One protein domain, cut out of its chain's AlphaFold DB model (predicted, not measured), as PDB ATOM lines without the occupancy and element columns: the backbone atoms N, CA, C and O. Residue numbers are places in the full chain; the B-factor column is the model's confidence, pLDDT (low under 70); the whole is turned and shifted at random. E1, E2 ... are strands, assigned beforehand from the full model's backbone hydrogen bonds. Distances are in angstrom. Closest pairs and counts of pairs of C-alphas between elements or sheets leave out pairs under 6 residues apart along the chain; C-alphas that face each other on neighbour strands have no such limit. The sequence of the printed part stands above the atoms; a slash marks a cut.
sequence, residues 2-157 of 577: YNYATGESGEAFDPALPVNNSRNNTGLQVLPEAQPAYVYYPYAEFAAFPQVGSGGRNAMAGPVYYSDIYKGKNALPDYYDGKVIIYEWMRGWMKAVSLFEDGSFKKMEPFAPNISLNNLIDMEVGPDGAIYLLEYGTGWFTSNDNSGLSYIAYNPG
ATOM      1  N   TYR A   2      -6.457 -23.757 -25.049       75.88
ATOM      2  CA  TYR A   2      -6.222 -22.310 -25.155       75.88
ATOM      3  C   TYR A   2      -7.126 -21.710 -26.232       75.88
ATOM      4  O   TYR A   2      -7.124 -22.166 -27.380       75.88
ATOM      5  N   ASN A   3      -7.909 -20.697 -25.874       79.69
ATOM      6  CA  ASN A   3      -8.753 -19.989 -26.819       79.69
ATOM      7  C   ASN A   3      -7.955 -18.858 -27.479       79.69
ATOM      8  O   ASN A   3      -7.822 -17.771 -26.930       79.69
ATOM      9  N   TYR A   4      -7.465 -19.089 -28.698       76.31
ATOM     10  CA  TYR A   4      -6.693 -18.092 -29.450       76.31
ATOM     11  C   TYR A   4      -7.483 -16.829 -29.832       76.31
ATOM     12  O   TYR A   4      -6.866 -15.823 -30.172       76.31
ATOM     13  N   ALA A   5      -8.822 -16.856 -29.788       79.88
ATOM     14  CA  ALA A   5      -9.650 -15.684 -30.073       79.88
ATOM     15  C   ALA A   5      -9.832 -14.777 -28.846       79.88
ATOM     16  O   ALA A   5      -9.953 -13.566 -29.010       79.88
ATOM     17  N   THR A   6      -9.855 -15.345 -27.635       87.69
ATOM     18  CA  THR A   6     -10.016 -14.577 -26.383       87.69
ATOM     19  C   THR A   6      -8.716 -14.413 -25.598       87.69
ATOM     20  O   THR A   6      -8.648 -13.568 -24.714       87.69
ATOM     21  N   GLY A   7      -7.675 -15.185 -25.923       84.94
ATOM     22  CA  GLY A   7      -6.415 -15.220 -25.179       84.94
ATOM     23  C   GLY A   7      -6.503 -15.966 -23.842       84.94
ATOM     24  O   GLY A   7      -5.584 -15.878 -23.032       84.94
ATOM     25  N   GLU A   8      -7.597 -16.685 -23.586       88.81
ATOM     26  CA  GLU A   8      -7.839 -17.346 -22.303       88.81
ATOM     27  C   GLU A   8      -7.421 -18.821 -22.330       88.81
ATOM     28  O   GLU A   8      -7.785 -19.588 -23.229       88.81
ATOM     29  N   SER A   9      -6.688 -19.232 -21.295       88.12
ATOM     30  CA  SER A   9      -6.429 -20.641 -20.992       88.12
ATOM     31  C   SER A   9      -7.630 -21.246 -20.264       88.12
ATOM     32  O   SER A   9      -8.075 -20.719 -19.249       88.12
ATOM     33  N   GLY A  10      -8.142 -22.364 -20.773       82.75
ATOM     34  CA  GLY A  10      -9.139 -23.204 -20.111       82.75
ATOM     35  C   GLY A  10      -8.546 -24.042 -18.973       82.75
ATOM     36  O   GLY A  10      -7.443 -23.781 -18.496       82.75
ATOM     37  N   GLU A  11      -9.278 -25.077 -18.552       85.06
ATOM     38  CA  GLU A  11      -8.866 -25.952 -17.446       85.06
ATOM     39  C   GLU A  11      -7.518 -26.646 -17.708       85.06
ATOM     40  O   GLU A  11      -7.168 -26.977 -18.850       85.06
ATOM     41  N   ALA A  12      -6.757 -26.852 -16.630       84.00
ATOM     42  CA  ALA A  12      -5.511 -27.606 -16.660       84.00
ATOM     43  C   ALA A  12      -5.786 -29.081 -16.989       84.00
ATOM     44  O   ALA A  12      -6.789 -29.649 -16.560       84.00
ATOM     45  N   PHE A  13      -4.882 -29.705 -17.742       86.56
ATOM     46  CA  PHE A  13      -4.989 -31.124 -18.078       86.56
ATOM     47  C   PHE A  13      -4.706 -32.008 -16.856       86.56
ATOM     48  O   PHE A  13      -3.854 -31.666 -16.035       86.56
ATOM     49  N   ASP A  14      -5.380 -33.159 -16.773       89.12
ATOM     50  CA  ASP A  14      -5.077 -34.200 -15.786       89.12
ATOM     51  C   ASP A  14      -3.791 -34.943 -16.198       89.12
ATOM     52  O   ASP A  14      -3.793 -35.631 -17.225       89.12
ATOM     53  N   PRO A  15      -2.682 -34.816 -15.443       89.88
ATOM     54  CA  PRO A  15      -1.432 -35.490 -15.779       89.88
ATOM     55  C   PRO A  15      -1.511 -37.014 -15.615       89.88
ATOM     56  O   PRO A  15      -0.734 -37.715 -16.260       89.88
ATOM     57  N   ALA A  16      -2.437 -37.542 -14.808       93.44
ATOM     58  CA  ALA A  16      -2.600 -38.984 -14.614       93.44
ATOM     59  C   ALA A  16      -3.336 -39.652 -15.783       93.44
ATOM     60  O   ALA A  16      -3.123 -40.831 -16.068       93.44
ATOM     61  N   LEU A  17      -4.194 -38.898 -16.479       92.25
ATOM     62  CA  LEU A  17      -4.986 -39.370 -17.617       92.25
ATOM     63  C   LEU A  17      -5.035 -38.321 -18.743       92.25
ATOM     64  O   LEU A  17      -6.112 -37.796 -19.051       92.25
ATOM     65  N   PRO A  18      -3.904 -38.001 -19.401       90.44
ATOM     66  CA  PRO A  18      -3.901 -36.986 -20.444       90.44
ATOM     67  C   PRO A  18      -4.719 -37.454 -21.653       90.44
ATOM     68  O   PRO A  18      -4.574 -38.585 -22.117       90.44
ATOM     69  N   VAL A  19      -5.565 -36.582 -22.206       90.81
ATOM     70  CA  VAL A  19      -6.431 -36.927 -23.344       90.81
ATOM     71  C   VAL A  19      -6.016 -36.154 -24.595       90.81
ATOM     72  O   VAL A  19      -6.010 -34.924 -24.611       90.81
ATOM     73  N   ASN A  20      -5.711 -36.873 -25.677       88.38
ATOM     74  CA  ASN A  20      -5.469 -36.283 -26.991       88.38
ATOM     75  C   ASN A  20      -6.788 -36.125 -27.761       88.38
ATOM     76  O   ASN A  20      -7.242 -37.040 -28.451       88.38
ATOM     77  N   ASN A  21      -7.368 -34.928 -27.671       86.75
ATOM     78  CA  ASN A  21      -8.617 -34.556 -28.339       86.75
ATOM     79  C   ASN A  21      -8.433 -34.084 -29.793       86.75
ATOM     80  O   ASN A  21      -9.365 -33.543 -30.392       86.75
ATOM     81  N   SER A  22      -7.243 -34.246 -30.383       86.62
ATOM     82  CA  SER A  22      -7.019 -33.848 -31.772       86.62
ATOM     83  C   SER A  22      -7.926 -34.641 -32.709       86.62
ATOM     84  O   SER A  22      -7.896 -35.869 -32.737       86.62
ATOM     85  N   ARG A  23      -8.667 -33.931 -33.567       88.50
ATOM     86  CA  ARG A  23      -9.488 -34.535 -34.633       88.50
ATOM     87  C   ARG A  23      -8.691 -35.414 -35.604       88.50
ATOM     88  O   ARG A  23      -9.277 -36.208 -36.326       88.50
ATOM     89  N   ASN A  24      -7.371 -35.225 -35.648       91.94
ATOM     90  CA  ASN A  24      -6.458 -35.972 -36.508       91.94
ATOM     91  C   ASN A  24      -5.802 -37.158 -35.776       91.94
ATOM     92  O   ASN A  24      -4.972 -37.846 -36.369       91.94
ATOM     93  N   ASN A  25      -6.107 -37.382 -34.492       90.88
ATOM     94  CA  ASN A  25      -5.526 -38.484 -33.737       90.88
ATOM     95  C   ASN A  25      -6.093 -39.823 -34.227       90.88
ATOM     96  O   ASN A  25      -7.301 -40.045 -34.200       90.88
ATOM     97  N   THR A  26      -5.210 -40.720 -34.655       91.88
ATOM     98  CA  THR A  26      -5.546 -42.103 -35.035       91.88
ATOM     99  C   THR A  26      -5.009 -43.132 -34.035       91.88
ATOM    100  O   THR A  26      -5.256 -44.325 -34.194       91.88
ATOM    101  N   GLY A  27      -4.271 -42.678 -33.014       92.12
ATOM    102  CA  GLY A  27      -3.685 -43.508 -31.968       92.12
ATOM    103  C   GLY A  27      -4.513 -43.525 -30.682       92.12
ATOM    104  O   GLY A  27      -5.731 -43.350 -30.695       92.12
ATOM    105  N   LEU A  28      -3.832 -43.739 -29.552       91.25
ATOM    106  CA  LEU A  28      -4.462 -43.714 -28.233       91.25
ATOM    107  C   LEU A  28      -5.071 -42.335 -27.956       91.25
ATOM    108  O   LEU A  28      -4.412 -41.304 -28.102       91.25
ATOM    109  N   GLN A  29      -6.342 -42.327 -27.559       92.06
ATOM    110  CA  GLN A  29      -7.030 -41.103 -27.152       92.06
ATOM    111  C   GLN A  29      -6.711 -40.744 -25.698       92.06
ATOM    112  O   GLN A  29      -6.488 -39.577 -25.400       92.06
ATOM    113  N   VAL A  30      -6.645 -41.743 -24.817       92.88
ATOM    114  CA  VAL A  30      -6.151 -41.596 -23.444       92.88
ATOM    115  C   VAL A  30      -4.688 -42.021 -23.437       92.88
ATOM    116  O   VAL A  30      -4.368 -43.159 -23.783       92.88
ATOM    117  N   LEU A  31      -3.812 -41.078 -23.119       91.75
ATOM    118  CA  LEU A  31      -2.369 -41.262 -23.099       91.75
ATOM    119  C   LEU A  31      -1.923 -41.851 -21.752       91.75
ATOM    120  O   LEU A  31      -2.656 -41.754 -20.765       91.75
ATOM    121  N   PRO A  32      -0.727 -42.461 -21.694       92.69
ATOM    122  CA  PRO A  32      -0.104 -42.824 -20.427       92.69
ATOM    123  C   PRO A  32       0.062 -41.615 -19.500       92.69
ATOM    124  O   PRO A  32       0.174 -40.478 -19.965       92.69
ATOM    125  N   GLU A  33       0.134 -41.892 -18.199       94.00
ATOM    126  CA  GLU A  33       0.427 -40.894 -17.172       94.00
ATOM    127  C   GLU A  33       1.710 -40.119 -17.501       94.00
ATOM    128  O   GLU A  33       2.760 -40.699 -17.809       94.00
ATOM    129  N   ALA A  34       1.616 -38.793 -17.411       90.44
ATOM    130  CA  ALA A  34       2.737 -37.895 -17.596       90.44
ATOM    131  C   ALA A  34       3.791 -38.147 -16.511       90.44
ATOM    132  O   ALA A  34       3.514 -38.060 -15.317       90.44
ATOM    133  N   GLN A  35       5.017 -38.436 -16.937       87.56
ATOM    134  CA  GLN A  35       6.129 -38.648 -16.018       87.56
ATOM    135  C   GLN A  35       6.757 -37.302 -15.630       87.56
ATOM    136  O   GLN A  35       6.931 -36.439 -16.500       87.56
ATOM    137  N   PRO A  36       7.106 -37.092 -14.348       85.38
ATOM    138  CA  PRO A  36       7.805 -35.886 -13.932       85.38
ATOM    139  C   PRO A  36       9.186 -35.805 -14.594       85.38
ATOM    140  O   PRO A  36       9.841 -36.816 -14.846       85.38
ATOM    141  N   ALA A  37       9.649 -34.582 -14.852       86.44
ATOM    142  CA  ALA A  37      10.999 -34.368 -15.358       86.44
ATOM    143  C   ALA A  37      12.045 -34.761 -14.302       86.44
ATOM    144  O   ALA A  37      11.932 -34.372 -13.139       86.44
ATOM    145  N   TYR A  38      13.100 -35.458 -14.730       83.38
ATOM    146  CA  TYR A  38      14.247 -35.790 -13.875       83.38
ATOM    147  C   TYR A  38      14.985 -34.539 -13.383       83.38
ATOM    148  O   TYR A  38      15.424 -34.476 -12.236       83.38
ATOM    149  N   VAL A  39      15.114 -33.539 -14.260       85.44
ATOM    150  CA  VAL A  39      15.747 -32.244 -13.993       85.44
ATOM    151  C   VAL A  39      14.916 -31.147 -14.656       85.44
ATOM    152  O   VAL A  39      14.473 -31.304 -15.793       85.44
ATOM    153  N   TYR A  40      14.716 -30.026 -13.963       88.75
ATOM    154  CA  TYR A  40      14.013 -28.851 -14.482       88.75
ATOM    155  C   TYR A  40      14.658 -27.563 -13.965       88.75
ATOM    156  O   TYR A  40      15.234 -27.552 -12.877       88.75
ATOM    157  N   TYR A  41      14.560 -26.469 -14.730       87.25
ATOM    158  CA  TYR A  41      15.132 -25.187 -14.317       87.25
ATOM    159  C   TYR A  41      14.382 -23.947 -14.864       87.25
ATOM    160  O   TYR A  41      13.852 -23.953 -15.984       87.25
ATOM    161  N   PRO A  42      14.304 -22.862 -14.067       83.19
ATOM    162  CA  PRO A  42      13.750 -21.574 -14.471       83.19
ATOM    163  C   PRO A  42      14.785 -20.685 -15.189       83.19
ATOM    164  O   PRO A  42      15.928 -21.076 -15.428       83.19
ATOM    165  N   TYR A  43      14.352 -19.492 -15.619       71.94
ATOM    166  CA  TYR A  43      15.249 -18.495 -16.227       71.94
ATOM    167  C   TYR A  43      16.280 -17.970 -15.219       71.94
ATOM    168  O   TYR A  43      17.423 -17.712 -15.587       71.94
ATOM    169  N   ALA A  44      15.870 -17.823 -13.958       71.25
ATOM    170  CA  ALA A  44      16.733 -17.426 -12.852       71.25
ATOM    171  C   ALA A  44      17.606 -18.591 -12.363       71.25
ATOM    172  O   ALA A  44      17.358 -19.752 -12.698       71.25
ATOM    173  N   GLU A  45      18.599 -18.277 -11.532       76.81
ATOM    174  CA  GLU A  45      19.338 -19.296 -10.792       76.81
ATOM    175  C   GLU A  45      18.394 -20.148  -9.937       76.81
ATOM    176  O   GLU A  45      17.380 -19.670  -9.415       76.81
ATOM    177  N   PHE A  46      18.729 -21.428  -9.783       86.94
ATOM    178  CA  PHE A  46      17.877 -22.373  -9.080       86.94
ATOM    179  C   PHE A  46      18.692 -23.289  -8.180       86.94
ATOM    180  O   PHE A  46      19.457 -24.131  -8.642       86.94
ATOM    181  N   ALA A  47      18.491 -23.134  -6.871       86.62
ATOM    182  CA  ALA A  47      19.313 -23.774  -5.849       86.62
ATOM    183  C   ALA A  47      19.280 -25.312  -5.877       86.62
ATOM    184  O   ALA A  47      20.220 -25.939  -5.400       86.62
ATOM    185  N   ALA A  48      18.227 -25.928  -6.427       84.94
ATOM    186  CA  ALA A  48      18.164 -27.385  -6.549       84.94
ATOM    187  C   ALA A  48      19.127 -27.928  -7.622       84.94
ATOM    188  O   ALA A  48      19.618 -29.045  -7.486       84.94
ATOM    189  N   PHE A  49      19.424 -27.130  -8.655       89.56
ATOM    190  CA  PHE A  49      20.309 -27.493  -9.766       89.56
ATOM    191  C   PHE A  49      21.206 -26.307 -10.152       89.56
ATOM    192  O   PHE A  49      21.096 -25.786 -11.264       89.56
ATOM    193  N   PRO A  50      22.102 -25.845  -9.262       84.50
ATOM    194  CA  PRO A  50      22.898 -24.640  -9.496       84.50
ATOM    195  C   PRO A  50      23.779 -24.740 -10.750       84.50
ATOM    196  O   PRO A  50      24.088 -23.732 -11.379       84.50
ATOM    197  N   GLN A  51      24.138 -25.958 -11.166       86.31
ATOM    198  CA  GLN A  51      24.999 -26.220 -12.317       86.31
ATOM    199  C   GLN A  51      24.415 -25.726 -13.647       86.31
ATOM    200  O   GLN A  51      25.182 -25.569 -14.595       86.31
ATOM    201  N   VAL A  52      23.095 -25.518 -13.752       87.12
ATOM    202  CA  VAL A  52      22.437 -25.076 -14.999       87.12
ATOM    203  C   VAL A  52      22.551 -23.566 -15.239       87.12
ATOM    204  O   VAL A  52      22.321 -23.118 -16.365       87.12
ATOM    205  N   GLY A  53      22.905 -22.788 -14.208       84.00
ATOM    206  CA  GLY A  53      23.030 -21.329 -14.258       84.00
ATOM    207  C   GLY A  53      21.702 -20.588 -14.469       84.00
ATOM    208  O   GLY A  53      20.616 -21.122 -14.222       84.00
ATOM    209  N   SER A  54      21.790 -19.357 -14.973       80.06
ATOM    210  CA  SER A  54      20.661 -18.497 -15.359       80.06
ATOM    211  C   SER A  54      20.755 -18.071 -16.829       80.06
ATOM    212  O   SER A  54      21.805 -18.202 -17.449       80.06
ATOM    213  N   GLY A  55      19.667 -17.545 -17.394       75.44
ATOM    214  CA  GLY A  55      19.600 -17.067 -18.780       75.44
ATOM    215  C   GLY A  55      18.453 -17.697 -19.566       75.44
ATOM    216  O   GLY A  55      17.565 -18.324 -18.979       75.44
ATOM    217  N   GLY A  56      18.482 -17.548 -20.896       68.19
ATOM    218  CA  GLY A  56      17.522 -18.174 -21.815       68.19
ATOM    219  C   GLY A  56      17.359 -19.678 -21.577       68.19
ATOM    220  O   GLY A  56      18.202 -20.299 -20.933       68.19
ATOM    221  N   ARG A  57      16.244 -20.257 -22.039       76.81
ATOM    222  CA  ARG A  57      15.914 -21.666 -21.794       76.81
ATOM    223  C   ARG A  57      15.530 -22.387 -23.071       76.81
ATOM    224  O   ARG A  57      14.532 -22.039 -23.696       76.81
ATOM    225  N   ASN A  58      16.286 -23.420 -23.378       82.94
ATOM    226  CA  ASN A  58      16.054 -24.389 -24.423       82.94
ATOM    227  C   ASN A  58      16.796 -25.685 -24.044       82.94
ATOM    228  O   ASN A  58      17.906 -25.954 -24.504       82.94
ATOM    229  N   ALA A  59      16.194 -26.424 -23.107       85.88
ATOM    230  CA  ALA A  59      16.729 -27.684 -22.610       85.88
ATOM    231  C   ALA A  59      16.641 -28.753 -23.699       85.88
ATOM    232  O   ALA A  59      15.551 -29.012 -24.214       85.88
ATOM    233  N   MET A  60      17.761 -29.404 -23.997       90.62
ATOM    234  CA  MET A  60      17.813 -30.511 -24.941       90.62
ATOM    235  C   MET A  60      18.456 -31.742 -24.309       90.62
ATOM    236  O   MET A  60      19.340 -31.658 -23.452       90.62
ATOM    237  N   ALA A  61      17.946 -32.901 -24.709       90.00
ATOM    238  CA  ALA A  61      18.436 -34.192 -24.264       90.00
ATOM    239  C   ALA A  61      19.278 -34.799 -25.380       90.00
ATOM    240  O   ALA A  61      18.803 -34.925 -26.503       90.00
ATOM    241  N   GLY A  62      20.515 -35.154 -25.050       92.62
ATOM    242  CA  GLY A  62      21.381 -35.941 -25.912       92.62
ATOM    243  C   GLY A  62      21.327 -37.428 -25.551       92.62
ATOM    244  O   GLY A  62      20.398 -37.886 -24.873       92.62
ATOM    245  N   PRO A  63      22.327 -38.200 -25.997       94.25
ATOM    246  CA  PRO A  63      22.341 -39.644 -25.853       94.25
ATOM    247  C   PRO A  63      22.655 -40.079 -24.417       94.25
ATOM    248  O   PRO A  63      23.288 -39.364 -23.634       94.25
ATOM    249  N   VAL A  64      22.257 -41.310 -24.090       93.81
ATOM    250  CA  VAL A  64      22.815 -42.042 -22.946       93.81
ATOM    251  C   VAL A  64      24.023 -42.821 -23.441       93.81
ATOM    252  O   VAL A  64      23.914 -43.583 -24.402       93.81
ATOM    253  N   TYR A  65      25.176 -42.615 -22.813       94.50
ATOM    254  CA  TYR A  65      26.398 -43.293 -23.222       94.50
ATOM    255  C   TYR A  65      26.478 -44.684 -22.588       94.50
ATOM    256  O   TYR A  65      26.386 -44.810 -21.372       94.50
ATOM    257  N   TYR A  66      26.673 -45.716 -23.408       93.94
ATOM    258  CA  TYR A  66      26.852 -47.100 -22.965       93.94
ATOM    259  C   TYR A  66      28.156 -47.666 -23.533       93.94
ATOM    260  O   TYR A  66      28.296 -47.803 -24.755       93.94
ATOM    261  N   SER A  67      29.126 -47.984 -22.673       90.88
ATOM    262  CA  SER A  67      30.468 -48.404 -23.104       90.88
ATOM    263  C   SER A  67      30.490 -49.819 -23.706       90.88
ATOM    264  O   SER A  67      31.402 -50.188 -24.453       90.88
ATOM    265  N   ASP A  68      29.447 -50.619 -23.473       90.50
ATOM    266  CA  ASP A  68      29.269 -51.930 -24.096       90.50
ATOM    267  C   ASP A  68      28.744 -51.854 -25.544       90.50
ATOM    268  O   ASP A  68      29.037 -52.762 -26.339       90.50
ATOM    269  N   ILE A  69      28.042 -50.769 -25.898       90.06
ATOM    270  CA  ILE A  69      27.516 -50.481 -27.240       90.06
ATOM    271  C   ILE A  69      28.537 -49.698 -28.074       90.06
ATOM    272  O   ILE A  69      28.830 -50.083 -29.209       90.06
ATOM    273  N   TYR A  70      29.097 -48.617 -27.526       89.69
ATOM    274  CA  TYR A  70      29.952 -47.690 -28.269       89.69
ATOM    275  C   TYR A  70      31.431 -48.028 -28.085       89.69
ATOM    276  O   TYR A  70      32.085 -47.566 -27.150       89.69
ATOM    277  N   LYS A  71      31.969 -48.841 -29.002       77.38
ATOM    278  CA  LYS A  71      33.340 -49.365 -28.934       77.38
ATOM    279  C   LYS A  71      34.187 -48.831 -30.080       77.38
ATOM    280  O   LYS A  71      33.968 -49.169 -31.239       77.38
ATOM    281  N   GLY A  72      35.227 -48.071 -29.759       81.69
ATOM    282  CA  GLY A  72      36.186 -47.607 -30.753       81.69
ATOM    283  C   GLY A  72      37.270 -46.725 -30.156       81.69
ATOM    284  O   GLY A  72      37.287 -46.452 -28.960       81.69
ATOM    285  N   LYS A  73      38.205 -46.289 -31.002       81.38
ATOM    286  CA  LYS A  73      39.365 -45.478 -30.593       81.38
ATOM    287  C   LYS A  73      38.997 -44.103 -30.014       81.38
ATOM    288  O   LYS A  73      39.843 -43.494 -29.379       81.38
ATOM    289  N   ASN A  74      37.773 -43.639 -30.270       86.94
ATOM    290  CA  ASN A  74      37.257 -42.337 -29.851       86.94
ATOM    291  C   ASN A  74      36.273 -42.460 -28.674       86.94
ATOM    292  O   ASN A  74      35.674 -41.459 -28.288       86.94
ATOM    293  N   ALA A  75      36.060 -43.678 -28.159       90.19
ATOM    294  CA  ALA A  75      35.106 -43.973 -27.097       90.19
ATOM    295  C   ALA A  75      35.475 -43.259 -25.794       90.19
ATOM    296  O   ALA A  75      36.645 -43.208 -25.419       90.19
ATOM    297  N   LEU A  76      34.463 -42.736 -25.098       91.62
ATOM    298  CA  LEU A  76      34.637 -42.150 -23.775       91.62
ATOM    299  C   LEU A  76      35.073 -43.218 -22.750       91.62
ATOM    300  O   LEU A  76      34.760 -44.398 -22.913       91.62
ATOM    301  N   PRO A  77      35.744 -42.819 -21.654       89.62
ATOM    302  CA  PRO A  77      36.044 -43.722 -20.547       89.62
ATOM    303  C   PRO A  77      34.785 -44.328 -19.920       89.62
ATOM    304  O   PRO A  77      33.746 -43.667 -19.860       89.62
ATOM    305  N   ASP A  78      34.931 -45.506 -19.301       89.94
ATOM    306  CA  ASP A  78      33.872 -46.200 -18.539       89.94
ATOM    307  C   ASP A  78      33.215 -45.328 -17.456       89.94
ATOM    308  O   ASP A  78      32.107 -45.602 -17.011       89.94
ATOM    309  N   TYR A  79      33.865 -44.234 -17.047       92.00
ATOM    310  CA  TYR A  79      33.266 -43.229 -16.170       92.00
ATOM    311  C   TYR A  79      31.917 -42.700 -16.682       92.00
ATOM    312  O   TYR A  79      31.054 -42.365 -15.869       92.00
ATOM    313  N   TYR A  80      31.735 -42.598 -18.001       94.44
ATOM    314  CA  TYR A  80      30.508 -42.091 -18.616       94.44
ATOM    315  C   TYR A  80      29.453 -43.172 -18.869       94.44
ATOM    316  O   TYR A  80      28.360 -42.829 -19.316       94.44
ATOM    317  N   ASP A  81      29.743 -44.441 -18.569       94.69
ATOM    318  CA  ASP A  81      28.798 -45.536 -18.773       94.69
ATOM    319  C   ASP A  81      27.496 -45.312 -17.979       94.69
ATOM    320  O   ASP A  81      27.503 -44.989 -16.786       94.69
ATOM    321  N   GLY A  82      26.365 -45.402 -18.678       93.44
ATOM    322  CA  GLY A  82      25.021 -45.143 -18.165       93.44
ATOM    323  C   GLY A  82      24.683 -43.669 -17.899       93.44
ATOM    324  O   GLY A  82      23.585 -43.386 -17.413       93.44
ATOM    325  N   LYS A  83      25.576 -42.707 -18.186       95.19
ATOM    326  CA  LYS A  83      25.277 -41.275 -18.002       95.19
ATOM    327  C   LYS A  83      24.499 -40.711 -19.190       95.19
ATOM    328  O   LYS A  83      24.806 -40.994 -20.345       95.19
ATOM    329  N   VAL A  84      23.532 -39.842 -18.896       94.50
ATOM    330  CA  VAL A  84      22.804 -39.062 -19.908       94.50
ATOM    331  C   VAL A  84      23.587 -37.790 -20.204       94.50
ATOM    332  O   VAL A  84      23.871 -37.024 -19.281       94.50
ATOM    333  N   ILE A  85      23.923 -37.537 -21.465       95.94
ATOM    334  CA  ILE A  85      24.523 -36.268 -21.876       95.94
ATOM    335  C   ILE A  85      23.391 -35.324 -22.273       95.94
ATOM    336  O   ILE A  85      22.551 -35.650 -23.103       95.94
ATOM    337  N   ILE A  86      23.342 -34.153 -21.652       94.88
ATOM    338  CA  ILE A  86      22.359 -33.103 -21.928       94.88
ATOM    339  C   ILE A  86      23.074 -31.838 -22.387       94.88
ATOM    340  O   ILE A  86      24.241 -31.619 -22.052       94.88
ATOM    341  N   TYR A  87      22.373 -30.985 -23.125       94.69
ATOM    342  CA  TYR A  87      22.942 -29.752 -23.655       94.69
ATOM    343  C   TYR A  87      21.899 -28.640 -23.756       94.69
ATOM    344  O   TYR A  87      20.693 -28.869 -23.636       94.69
ATOM    345  N   GLU A  88      22.378 -27.409 -23.912       91.94
ATOM    346  CA  GLU A  88      21.543 -26.215 -23.822       91.94
ATOM    347  C   GLU A  88      21.905 -25.202 -24.904       91.94
ATOM    348  O   GLU A  88      23.042 -24.738 -24.984       91.94
ATOM    349  N   TRP A  89      20.915 -24.863 -25.732       87.19
ATOM    350  CA  TRP A  89      21.099 -23.994 -26.896       87.19
ATOM    351  C   TRP A  89      21.468 -22.552 -26.530       87.19
ATOM    352  O   TRP A  89      22.358 -21.964 -27.128       87.19
ATOM    353  N   MET A  90      20.738 -21.962 -25.578       80.19
ATOM    354  CA  MET A  90      20.810 -20.544 -25.211       80.19
ATOM    355  C   MET A  90      22.028 -20.235 -24.341       80.19
ATOM    356  O   MET A  90      22.553 -19.127 -24.382       80.19
ATOM    357  N   ARG A  91      22.418 -21.182 -23.489       84.06
ATOM    358  CA  ARG A  91      23.455 -21.060 -22.463       84.06
ATOM    359  C   ARG A  91      24.756 -21.744 -22.879       84.06
ATOM    360  O   ARG A  91      25.742 -21.603 -22.163       84.06
ATOM    361  N   GLY A  92      24.759 -22.470 -23.998       87.19
ATOM    362  CA  GLY A  92      25.971 -22.950 -24.660       87.19
ATOM    363  C   GLY A  92      26.787 -23.940 -23.835       87.19
ATOM    364  O   GLY A  92      28.008 -23.848 -23.813       87.19
ATOM    365  N   TRP A  93      26.137 -24.875 -23.136       91.31
ATOM    366  CA  TRP A  93      26.836 -25.892 -22.345       91.31
ATOM    367  C   TRP A  93      26.390 -27.311 -22.680       91.31
ATOM    368  O   TRP A  93      25.262 -27.546 -23.108       91.31
ATOM    369  N   MET A  94      27.272 -28.268 -22.382       95.56
ATOM    370  CA  MET A  94      26.972 -29.697 -22.288       95.56
ATOM    371  C   MET A  94      27.251 -30.188 -20.863       95.56
ATOM    372  O   MET A  94      28.165 -29.705 -20.183       95.56
ATOM    373  N   LYS A  95      26.449 -31.138 -20.378       95.19
ATOM    374  CA  LYS A  95      26.585 -31.728 -19.040       95.19
ATOM    375  C   LYS A  95      26.288 -33.218 -19.064       95.19
ATOM    376  O   LYS A  95      25.392 -33.663 -19.769       95.19
ATOM    377  N   ALA A  96      27.001 -33.974 -18.239       96.38
ATOM    378  CA  ALA A  96      26.725 -35.381 -17.995       96.38
ATOM    379  C   ALA A  96      25.906 -35.534 -16.706       96.38
ATOM    380  O   ALA A  96      26.251 -34.981 -15.657       96.38
ATOM    381  N   VAL A  97      24.816 -36.293 -16.782       95.88
ATOM    382  CA  VAL A  97      23.897 -36.567 -15.677       95.88
ATOM    383  C   VAL A  97      24.001 -38.030 -15.290       95.88
ATOM    384  O   VAL A  97      23.802 -38.929 -16.101       95.88
ATOM    385  N   SER A  98      24.308 -38.264 -14.018       94.69
ATOM    386  CA  SER A  98      24.224 -39.582 -13.397       94.69
ATOM    387  C   SER A  98      22.853 -39.737 -12.751       94.69
ATOM    388  O   SER A  98      22.407 -38.838 -12.030       94.69
ATOM    389  N   LEU A  99      22.224 -40.887 -12.970       91.56
ATOM    390  CA  LEU A  99      20.973 -41.281 -12.328       91.56
ATOM    391  C   LEU A  99      21.238 -42.417 -11.326       91.56
ATOM    392  O   LEU A  99      22.260 -43.102 -11.398       91.56
ATOM    393  N   PHE A 100      20.353 -42.579 -10.349       90.69
ATOM    394  CA  PHE A 100      20.271 -43.795  -9.543       90.69
ATOM    395  C   PHE A 100      19.586 -44.917 -10.342       90.69
ATOM    396  O   PHE A 100      19.009 -44.672 -11.400       90.69
ATOM    397  N   GLU A 101      19.632 -46.154  -9.838       87.88
ATOM    398  CA  GLU A 101      19.003 -47.315 -10.498       87.88
ATOM    399  C   GLU A 101      17.483 -47.162 -10.676       87.88
ATOM    400  O   GLU A 101      16.913 -47.719 -11.609       87.88
ATOM    401  N   ASP A 102      16.827 -46.384  -9.812       86.94
ATOM    402  CA  ASP A 102      15.400 -46.053  -9.912       86.94
ATOM    403  C   ASP A 102      15.104 -44.905 -10.899       86.94
ATOM    404  O   ASP A 102      13.961 -44.462 -11.017       86.94
ATOM    405  N   GLY A 103      16.129 -44.412 -11.599       83.12
ATOM    406  CA  GLY A 103      16.053 -43.301 -12.541       83.12
ATOM    407  C   GLY A 103      16.124 -41.920 -11.891       83.12
ATOM    408  O   GLY A 103      16.210 -40.929 -12.608       83.12
ATOM    409  N   SER A 104      16.126 -41.799 -10.562       88.06
ATOM    410  CA  SER A 104      16.168 -40.486  -9.911       88.06
ATOM    411  C   SER A 104      17.517 -39.776 -10.100       88.06
ATOM    412  O   SER A 104      18.567 -40.398 -10.274       88.06
ATOM    413  N   PHE A 105      17.504 -38.439 -10.093       90.44
ATOM    414  CA  PHE A 105      18.708 -37.627 -10.279       90.44
ATOM    415  C   PHE A 105      19.741 -37.871  -9.168       90.44
ATOM    416  O   PHE A 105      19.436 -37.711  -7.987       90.44
ATOM    417  N   LYS A 106      20.986 -38.179  -9.548       90.56
ATOM    418  CA  LYS A 106      22.103 -38.360  -8.607       90.56
ATOM    419  C   LYS A 106      23.078 -37.188  -8.621       90.56
ATOM    420  O   LYS A 106      23.383 -36.627  -7.570       90.56
ATOM    421  N   LYS A 107      23.623 -36.848  -9.791       91.94
ATOM    422  CA  LYS A 107      24.635 -35.788  -9.948       91.94
ATOM    423  C   LYS A 107      24.636 -35.261 -11.380       91.94
ATOM    424  O   LYS A 107      24.389 -36.017 -12.314       91.94
ATOM    425  N   MET A 108      24.998 -33.991 -11.536       93.56
ATOM    426  CA  MET A 108      25.310 -33.355 -12.814       93.56
ATOM    427  C   MET A 108      26.716 -32.759 -12.781       93.56
ATOM    428  O   MET A 108      27.118 -32.173 -11.773       93.56
ATOM    429  N   GLU A 109      27.446 -32.879 -13.884       94.19
ATOM    430  CA  GLU A 109      28.776 -32.297 -14.067       94.19
ATOM    431  C   GLU A 109      28.957 -31.751 -15.491       94.19
ATOM    432  O   GLU A 109      28.265 -32.212 -16.401       94.19
ATOM    433  N   PRO A 110      29.836 -30.754 -15.708       94.44
ATOM    434  CA  PRO A 110      30.183 -30.305 -17.054       94.44
ATOM    435  C   PRO A 110      30.693 -31.458 -17.924       94.44
ATOM    436  O   PRO A 110      31.429 -32.318 -17.445       94.44
ATOM    437  N   PHE A 111      30.313 -31.460 -19.200       95.06
ATOM    438  CA  PHE A 111      30.816 -32.394 -20.203       95.06
ATOM    439  C   PHE A 111      31.512 -31.599 -21.306       95.06
ATOM    440  O   PHE A 111      30.901 -30.696 -21.865       95.06
ATOM    441  N   ALA A 112      32.783 -31.909 -21.575       91.81
ATOM    442  CA  ALA A 112      33.628 -31.194 -22.539       91.81
ATOM    443  C   ALA A 112      33.508 -29.647 -22.461       91.81
ATOM    444  O   ALA A 112      33.214 -29.000 -23.466       91.81
ATOM    445  N   PRO A 113      33.716 -29.034 -21.275       86.38
ATOM    446  CA  PRO A 113      33.429 -27.613 -21.046       86.38
ATOM    447  C   PRO A 113      34.297 -26.645 -21.861       86.38
ATOM    448  O   PRO A 113      33.923 -25.486 -22.002       86.38
ATOM    449  N   ASN A 114      35.425 -27.113 -22.399       82.44
ATOM    450  CA  ASN A 114      36.349 -26.309 -23.204       82.44
ATOM    451  C   ASN A 114      35.960 -26.272 -24.693       82.44
ATOM    452  O   ASN A 114      36.622 -25.613 -25.490       82.44
ATOM    453  N   ILE A 115      34.907 -26.991 -25.093       87.25
ATOM    454  CA  ILE A 115      34.401 -26.959 -26.465       87.25
ATOM    455  C   ILE A 115      33.405 -25.810 -26.594       87.25
ATOM    456  O   ILE A 115      32.325 -25.838 -26.004       87.25
ATOM    457  N   SER A 116      33.759 -24.823 -27.412       86.25
ATOM    458  CA  SER A 116      32.853 -23.747 -27.810       86.25
ATOM    459  C   SER A 116      31.749 -24.285 -28.719       86.25
ATOM    460  O   SER A 116      32.038 -24.893 -29.748       86.25
ATOM    461  N   LEU A 117      30.493 -24.027 -28.350       88.06
ATOM    462  CA  LEU A 117      29.311 -24.464 -29.094       88.06
ATOM    463  C   LEU A 117      28.675 -23.301 -29.860       88.06
ATOM    464  O   LEU A 117      28.482 -22.217 -29.312       88.06
ATOM    465  N   ASN A 118      28.255 -23.555 -31.096       88.88
ATOM    466  CA  ASN A 118      27.498 -22.632 -31.943       88.88
ATOM    467  C   ASN A 118      26.018 -23.010 -31.951       88.88
ATOM    468  O   ASN A 118      25.431 -23.299 -32.998       88.88
ATOM    469  N   ASN A 119      25.406 -22.996 -30.768       89.25
ATOM    470  CA  ASN A 119      23.988 -23.280 -30.591       89.25
ATOM    471  C   ASN A 119      23.619 -24.707 -31.060       89.25
ATOM    472  O   ASN A 119      22.892 -24.915 -32.037       89.25
ATOM    473  N   LEU A 120      24.172 -25.693 -30.347       92.00
ATOM    474  CA  LEU A 120      23.968 -27.129 -30.550       92.00
ATOM    475  C   LEU A 120      22.479 -27.492 -30.514       92.00
ATOM    476  O   LEU A 120      21.789 -27.085 -29.587       92.00
ATOM    477  N   ILE A 121      21.996 -28.257 -31.494       93.44
ATOM    478  CA  ILE A 121      20.590 -28.692 -31.589       93.44
ATOM    479  C   ILE A 121      20.411 -30.207 -31.557       93.44
ATOM    480  O   ILE A 121      19.352 -30.664 -31.137       93.44
ATOM    481  N   ASP A 122      21.425 -30.979 -31.948       95.56
ATOM    482  CA  ASP A 122      21.375 -32.442 -31.908       95.56
ATOM    483  C   ASP A 122      22.736 -33.040 -31.544       95.56
ATOM    484  O   ASP A 122      23.780 -32.452 -31.848       95.56
ATOM    485  N   MET A 123      22.719 -34.201 -30.896       96.25
ATOM    486  CA  MET A 123      23.915 -34.928 -30.482       96.25
ATOM    487  C   MET A 123      23.691 -36.435 -30.594       96.25
ATOM    488  O   MET A 123      22.740 -36.958 -30.025       96.25
ATOM    489  N   GLU A 124      24.620 -37.146 -31.233       95.50
ATOM    490  CA  GLU A 124      24.551 -38.605 -31.392       95.50
ATOM    491  C   GLU A 124      25.913 -39.274 -31.203       95.50
ATOM    492  O   GLU A 124      26.947 -38.719 -31.573       95.50
ATOM    493  N   VAL A 125      25.931 -40.496 -30.662       95.19
ATOM    494  CA  VAL A 125      27.175 -41.274 -30.520       95.19
ATOM    495  C   VAL A 125      27.339 -42.206 -31.717       95.19
ATOM    496  O   VAL A 125      26.507 -43.075 -31.982       95.19
ATOM    497  N   GLY A 126      28.438 -42.036 -32.445       92.19
ATOM    498  CA  GLY A 126      28.820 -42.904 -33.548       92.19
ATOM    499  C   GLY A 126      29.269 -44.295 -33.077       92.19
ATOM    500  O   GLY A 126      29.709 -44.464 -31.938       92.19
ATOM    501  N   PRO A 127      29.235 -45.316 -33.956       89.31
ATOM    502  CA  PRO A 127      29.697 -46.666 -33.621       89.31
ATOM    503  C   PRO A 127      31.162 -46.746 -33.167       89.31
ATOM    504  O   PRO A 127      31.530 -47.684 -32.468       89.31
ATOM    505  N   ASP A 128      32.001 -45.786 -33.565       87.44
ATOM    506  CA  ASP A 128      33.412 -45.674 -33.179       87.44
ATOM    507  C   ASP A 128      33.629 -44.957 -31.832       87.44
ATOM    508  O   ASP A 128      34.775 -44.782 -31.402       87.44
ATOM    509  N   GLY A 129      32.538 -44.551 -31.175       89.88
ATOM    510  CA  GLY A 129      32.527 -43.864 -29.890       89.88
ATOM    511  C   GLY A 129      32.672 -42.344 -29.968       89.88
ATOM    512  O   GLY A 129      32.596 -41.702 -28.925       89.88
ATOM    513  N   ALA A 130      32.849 -41.764 -31.161       93.38
ATOM    514  CA  ALA A 130      32.848 -40.314 -31.327       93.38
ATOM    515  C   ALA A 130      31.437 -39.742 -31.124       93.38
ATOM    516  O   ALA A 130      30.446 -40.370 -31.494       93.38
ATOM    517  N   ILE A 131      31.339 -38.535 -30.576       95.19
ATOM    518  CA  ILE A 131      30.060 -37.851 -30.363       95.19
ATOM    519  C   ILE A 131      29.900 -36.786 -31.432       95.19
ATOM    520  O   ILE A 131      30.629 -35.804 -31.436       95.19
ATOM    521  N   TYR A 132      28.949 -36.970 -32.332       96.06
ATOM    522  CA  TYR A 132      28.629 -36.025 -33.389       96.06
ATOM    523  C   TYR A 132      27.698 -34.939 -32.864       96.06
ATOM    524  O   TYR A 132      26.756 -35.225 -32.129       96.06
ATOM    525  N   LEU A 133      27.970 -33.700 -33.263       96.81
ATOM    526  CA  LEU A 133      27.274 -32.492 -32.841       96.81
ATOM    527  C   LEU A 133      26.695 -31.792 -34.069       96.81
ATOM    528  O   LEU A 133      27.433 -31.478 -35.005       96.81
ATOM    529  N   LEU A 134      25.392 -31.520 -34.062       96.06
ATOM    530  CA  LEU A 134      24.733 -30.729 -35.097       96.06
ATOM    531  C   LEU A 134      24.443 -29.324 -34.573       96.06
ATOM    532  O   LEU A 134      23.628 -29.142 -33.669       96.06
ATOM    533  N   GLU A 135      25.079 -28.324 -35.165       92.94
ATOM    534  CA  GLU A 135      25.021 -26.937 -34.714       92.94
ATOM    535  C   GLU A 135      24.190 -26.071 -35.657       92.94
ATOM    536  O   GLU A 135      24.396 -26.052 -36.874       92.94
ATOM    537  N   TYR A 136      23.249 -25.324 -35.079       88.12
ATOM    538  CA  TYR A 136      22.356 -24.449 -35.835       88.12
ATOM    539  C   TYR A 136      23.033 -23.139 -36.266       88.12
ATOM    540  O   TYR A 136      22.688 -22.581 -37.310       88.12
ATOM    541  N   GLY A 137      23.995 -22.645 -35.480       79.31
ATOM    542  CA  GLY A 137      24.613 -21.331 -35.647       79.31
ATOM    543  C   GLY A 137      23.891 -20.210 -34.886       79.31
ATOM    544  O   GLY A 137      22.861 -20.414 -34.239       79.31
ATOM    545  N   THR A 138      24.459 -19.005 -34.926       73.25
ATOM    546  CA  THR A 138      24.109 -17.911 -33.996       73.25
ATOM    547  C   THR A 138      22.806 -17.171 -34.315       73.25
ATOM    548  O   THR A 138      22.191 -16.620 -33.402       73.25
ATOM    549  N   GLY A 139      22.359 -17.144 -35.573       63.56
ATOM    550  CA  GLY A 139      21.161 -16.418 -36.006       63.56
ATOM    551  C   GLY A 139      19.919 -17.301 -36.135       63.56
ATOM    552  O   GLY A 139      19.942 -18.325 -36.815       63.56
ATOM    553  N   TRP A 140      18.805 -16.894 -35.519       65.94
ATOM    554  CA  TRP A 140      17.505 -17.563 -35.662       65.94
ATOM    555  C   TRP A 140      16.926 -17.385 -37.070       65.94
ATOM    556  O   TRP A 140      16.791 -16.262 -37.548       65.94
ATOM    557  N   PHE A 141      16.488 -18.484 -37.691       69.62
ATOM    558  CA  PHE A 141      15.794 -18.503 -38.988       69.62
ATOM    559  C   PHE A 141      16.593 -17.899 -40.157       69.62
ATOM    560  O   PHE A 141      16.013 -17.500 -41.170       69.62
ATOM    561  N   THR A 142      17.919 -17.857 -40.037       64.06
ATOM    562  CA  THR A 142      18.846 -17.357 -41.057       64.06
ATOM    563  C   THR A 142      19.850 -18.430 -41.462       64.06
ATOM    564  O   THR A 142      20.047 -19.416 -40.757       64.06
ATOM    565  N   SER A 143      20.505 -18.242 -42.610       71.94
ATOM    566  CA  SER A 143      21.709 -19.014 -42.932       71.94
ATOM    567  C   SER A 143      22.842 -18.543 -42.027       71.94
ATOM    568  O   SER A 143      23.090 -17.340 -41.957       71.94
ATOM    569  N   ASN A 144      23.521 -19.472 -41.361       71.12
ATOM    570  CA  ASN A 144      24.602 -19.163 -40.432       71.12
ATOM    571  C   ASN A 144      25.926 -19.722 -40.960       71.12
ATOM    572  O   ASN A 144      26.031 -20.928 -41.191       71.12
ATOM    573  N   ASP A 145      26.940 -18.868 -41.103       80.56
ATOM    574  CA  ASP A 145      28.285 -19.276 -41.548       80.56
ATOM    575  C   ASP A 145      28.971 -20.221 -40.547       80.56
ATOM    576  O   ASP A 145      29.850 -20.991 -40.922       80.56
ATOM    577  N   ASN A 146      28.543 -20.187 -39.281       78.44
ATOM    578  CA  ASN A 146      28.986 -21.082 -38.213       78.44
ATOM    579  C   ASN A 146      28.004 -22.234 -37.922       78.44
ATOM    580  O   ASN A 146      28.117 -22.868 -36.878       78.44
ATOM    581  N   SER A 147      27.033 -22.501 -38.805       88.00
ATOM    582  CA  SER A 147      26.292 -23.770 -38.753       88.00
ATOM    583  C   SER A 147      27.196 -24.917 -39.201       88.00
ATOM    584  O   SER A 147      28.040 -24.745 -40.085       88.00
ATOM    585  N   GLY A 148      27.043 -26.099 -38.607       91.81
ATOM    586  CA  GLY A 148      27.975 -27.179 -38.901       91.81
ATOM    587  C   GLY A 148      27.634 -28.525 -38.287       91.81
ATOM    588  O   GLY A 148      26.825 -28.641 -37.372       91.81
ATOM    589  N   LEU A 149      28.286 -29.553 -38.827       93.56
ATOM    590  CA  LEU A 149      28.379 -30.878 -38.230       93.56
ATOM    591  C   LEU A 149      29.817 -31.049 -37.739       93.56
ATOM    592  O   LEU A 149      30.748 -31.047 -38.549       93.56
ATOM    593  N   SER A 150      29.993 -31.187 -36.433       93.31
ATOM    594  CA  SER A 150      31.286 -31.443 -35.797       93.31
ATOM    595  C   SER A 150      31.237 -32.758 -35.016       93.31
ATOM    596  O   SER A 150      30.206 -33.431 -34.972       93.31
ATOM    597  N   TYR A 151      32.369 -33.192 -34.465       93.19
ATOM    598  CA  TYR A 151      32.399 -34.348 -33.577       93.19
ATOM    599  C   TYR A 151      33.442 -34.169 -32.476       93.19
ATOM    600  O   TYR A 151      34.485 -33.554 -32.684       93.19
ATOM    601  N   ILE A 152      33.158 -34.750 -31.315       90.94
ATOM    602  CA  ILE A 152      34.074 -34.922 -30.196       90.94
ATOM    603  C   ILE A 152      34.650 -36.329 -30.308       90.94
ATOM    604  O   ILE A 152      33.914 -37.317 -30.275       90.94
ATOM    605  N   ALA A 153      35.968 -36.427 -30.420       86.69
ATOM    606  CA  ALA A 153      36.682 -37.683 -30.250       86.69
ATOM    607  C   ALA A 153      37.439 -37.642 -28.928       86.69
ATOM    608  O   ALA A 153      38.202 -36.708 -28.682       86.69
ATOM    609  N   TYR A 154      37.230 -38.651 -28.084       85.19
ATOM    610  CA  TYR A 154      38.014 -38.777 -26.867       85.19
ATOM    611  C   TYR A 154      39.459 -39.112 -27.228       85.19
ATOM    612  O   TYR A 154      39.723 -40.135 -27.862       85.19
ATOM    613  N   ASN A 155      40.388 -38.249 -26.821       74.50
ATOM    614  CA  ASN A 155      41.808 -38.544 -26.853       74.50
ATOM    615  C   ASN A 155      42.244 -38.927 -25.429       74.50
ATOM    616  O   ASN A 155      42.305 -38.046 -24.576       74.50
ATOM    617  N   PRO A 156      42.522 -40.212 -25.139       67.19
ATOM    618  CA  PRO A 156      43.116 -40.620 -23.866       67.19
ATOM    619  C   PRO A 156      44.602 -40.248 -23.755       67.19
ATOM    620  O   PRO A 156      45.223 -40.552 -22.739       67.19
ATOM    621  N   GLY A 157      45.200 -39.716 -24.825       72.19
ATOM    622  CA  GLY A 157      46.587 -39.280 -24.861       72.19
ATOM    623  C   GLY A 157      46.765 -37.836 -24.403       72.19
ATOM    624  O   GLY A 157      45.800 -37.107 -24.219       72.19
TER     625      GLY A 157
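Overview. This is residues 2 to 157 of the 577 residues of the protein "PKD domain-containing protein" of Flavobacteriaceae bacterium (UniProt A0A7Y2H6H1). With little regular structure, a small sandwich of two antiparallel sheets, E1-E2-E3-E4 and E5-E6-E7, follows a long unnamed stretch whose residues 2 to 34 reach out as an arm. Each sheet is a meander, each strand the antiparallel neighbour of the one before. The printed part has 156 residues, 40 of them in seven strands, E1 to E7, with no named helix: all strand. It is loose, radius of gyration of the C-alphas 19.0 A, spanning 60 by 41 by 38 A.

Arrangement. E1, residues 59 to 64, E2, 84 to 88, E3, 93 to 99, and E4, 105 to 110, form a strongly twisted sheet. Within hydrogen-bond range are N 62 and O 85, 2.9 A, N 86 and O 95, 2.8 A, and N 98 and O 107, 2.8 A. In E5, 120 to 125, E6, 131 to 135, and E7, 148 to 152, so are N 124 and O 132, 3.0 A, and N 133 and O 150, 2.8 A. The closest C-alphas of E1 and E5 are those of Gly 62 and Met 123, 5.3 A.

Along the chain. E1 begins at C-alpha 59 (16.729, -27.684, -22.610); E3 is 19.3 A long; E7 ends at C-alpha 152 (34.074, -34.922, -30.196).

Size, cuts and confidence. The printed part has no cut. Links E1 to E2 and E6 to E7 are long. Residues 56, 139 to 142 and 156 are under pLDDT 70.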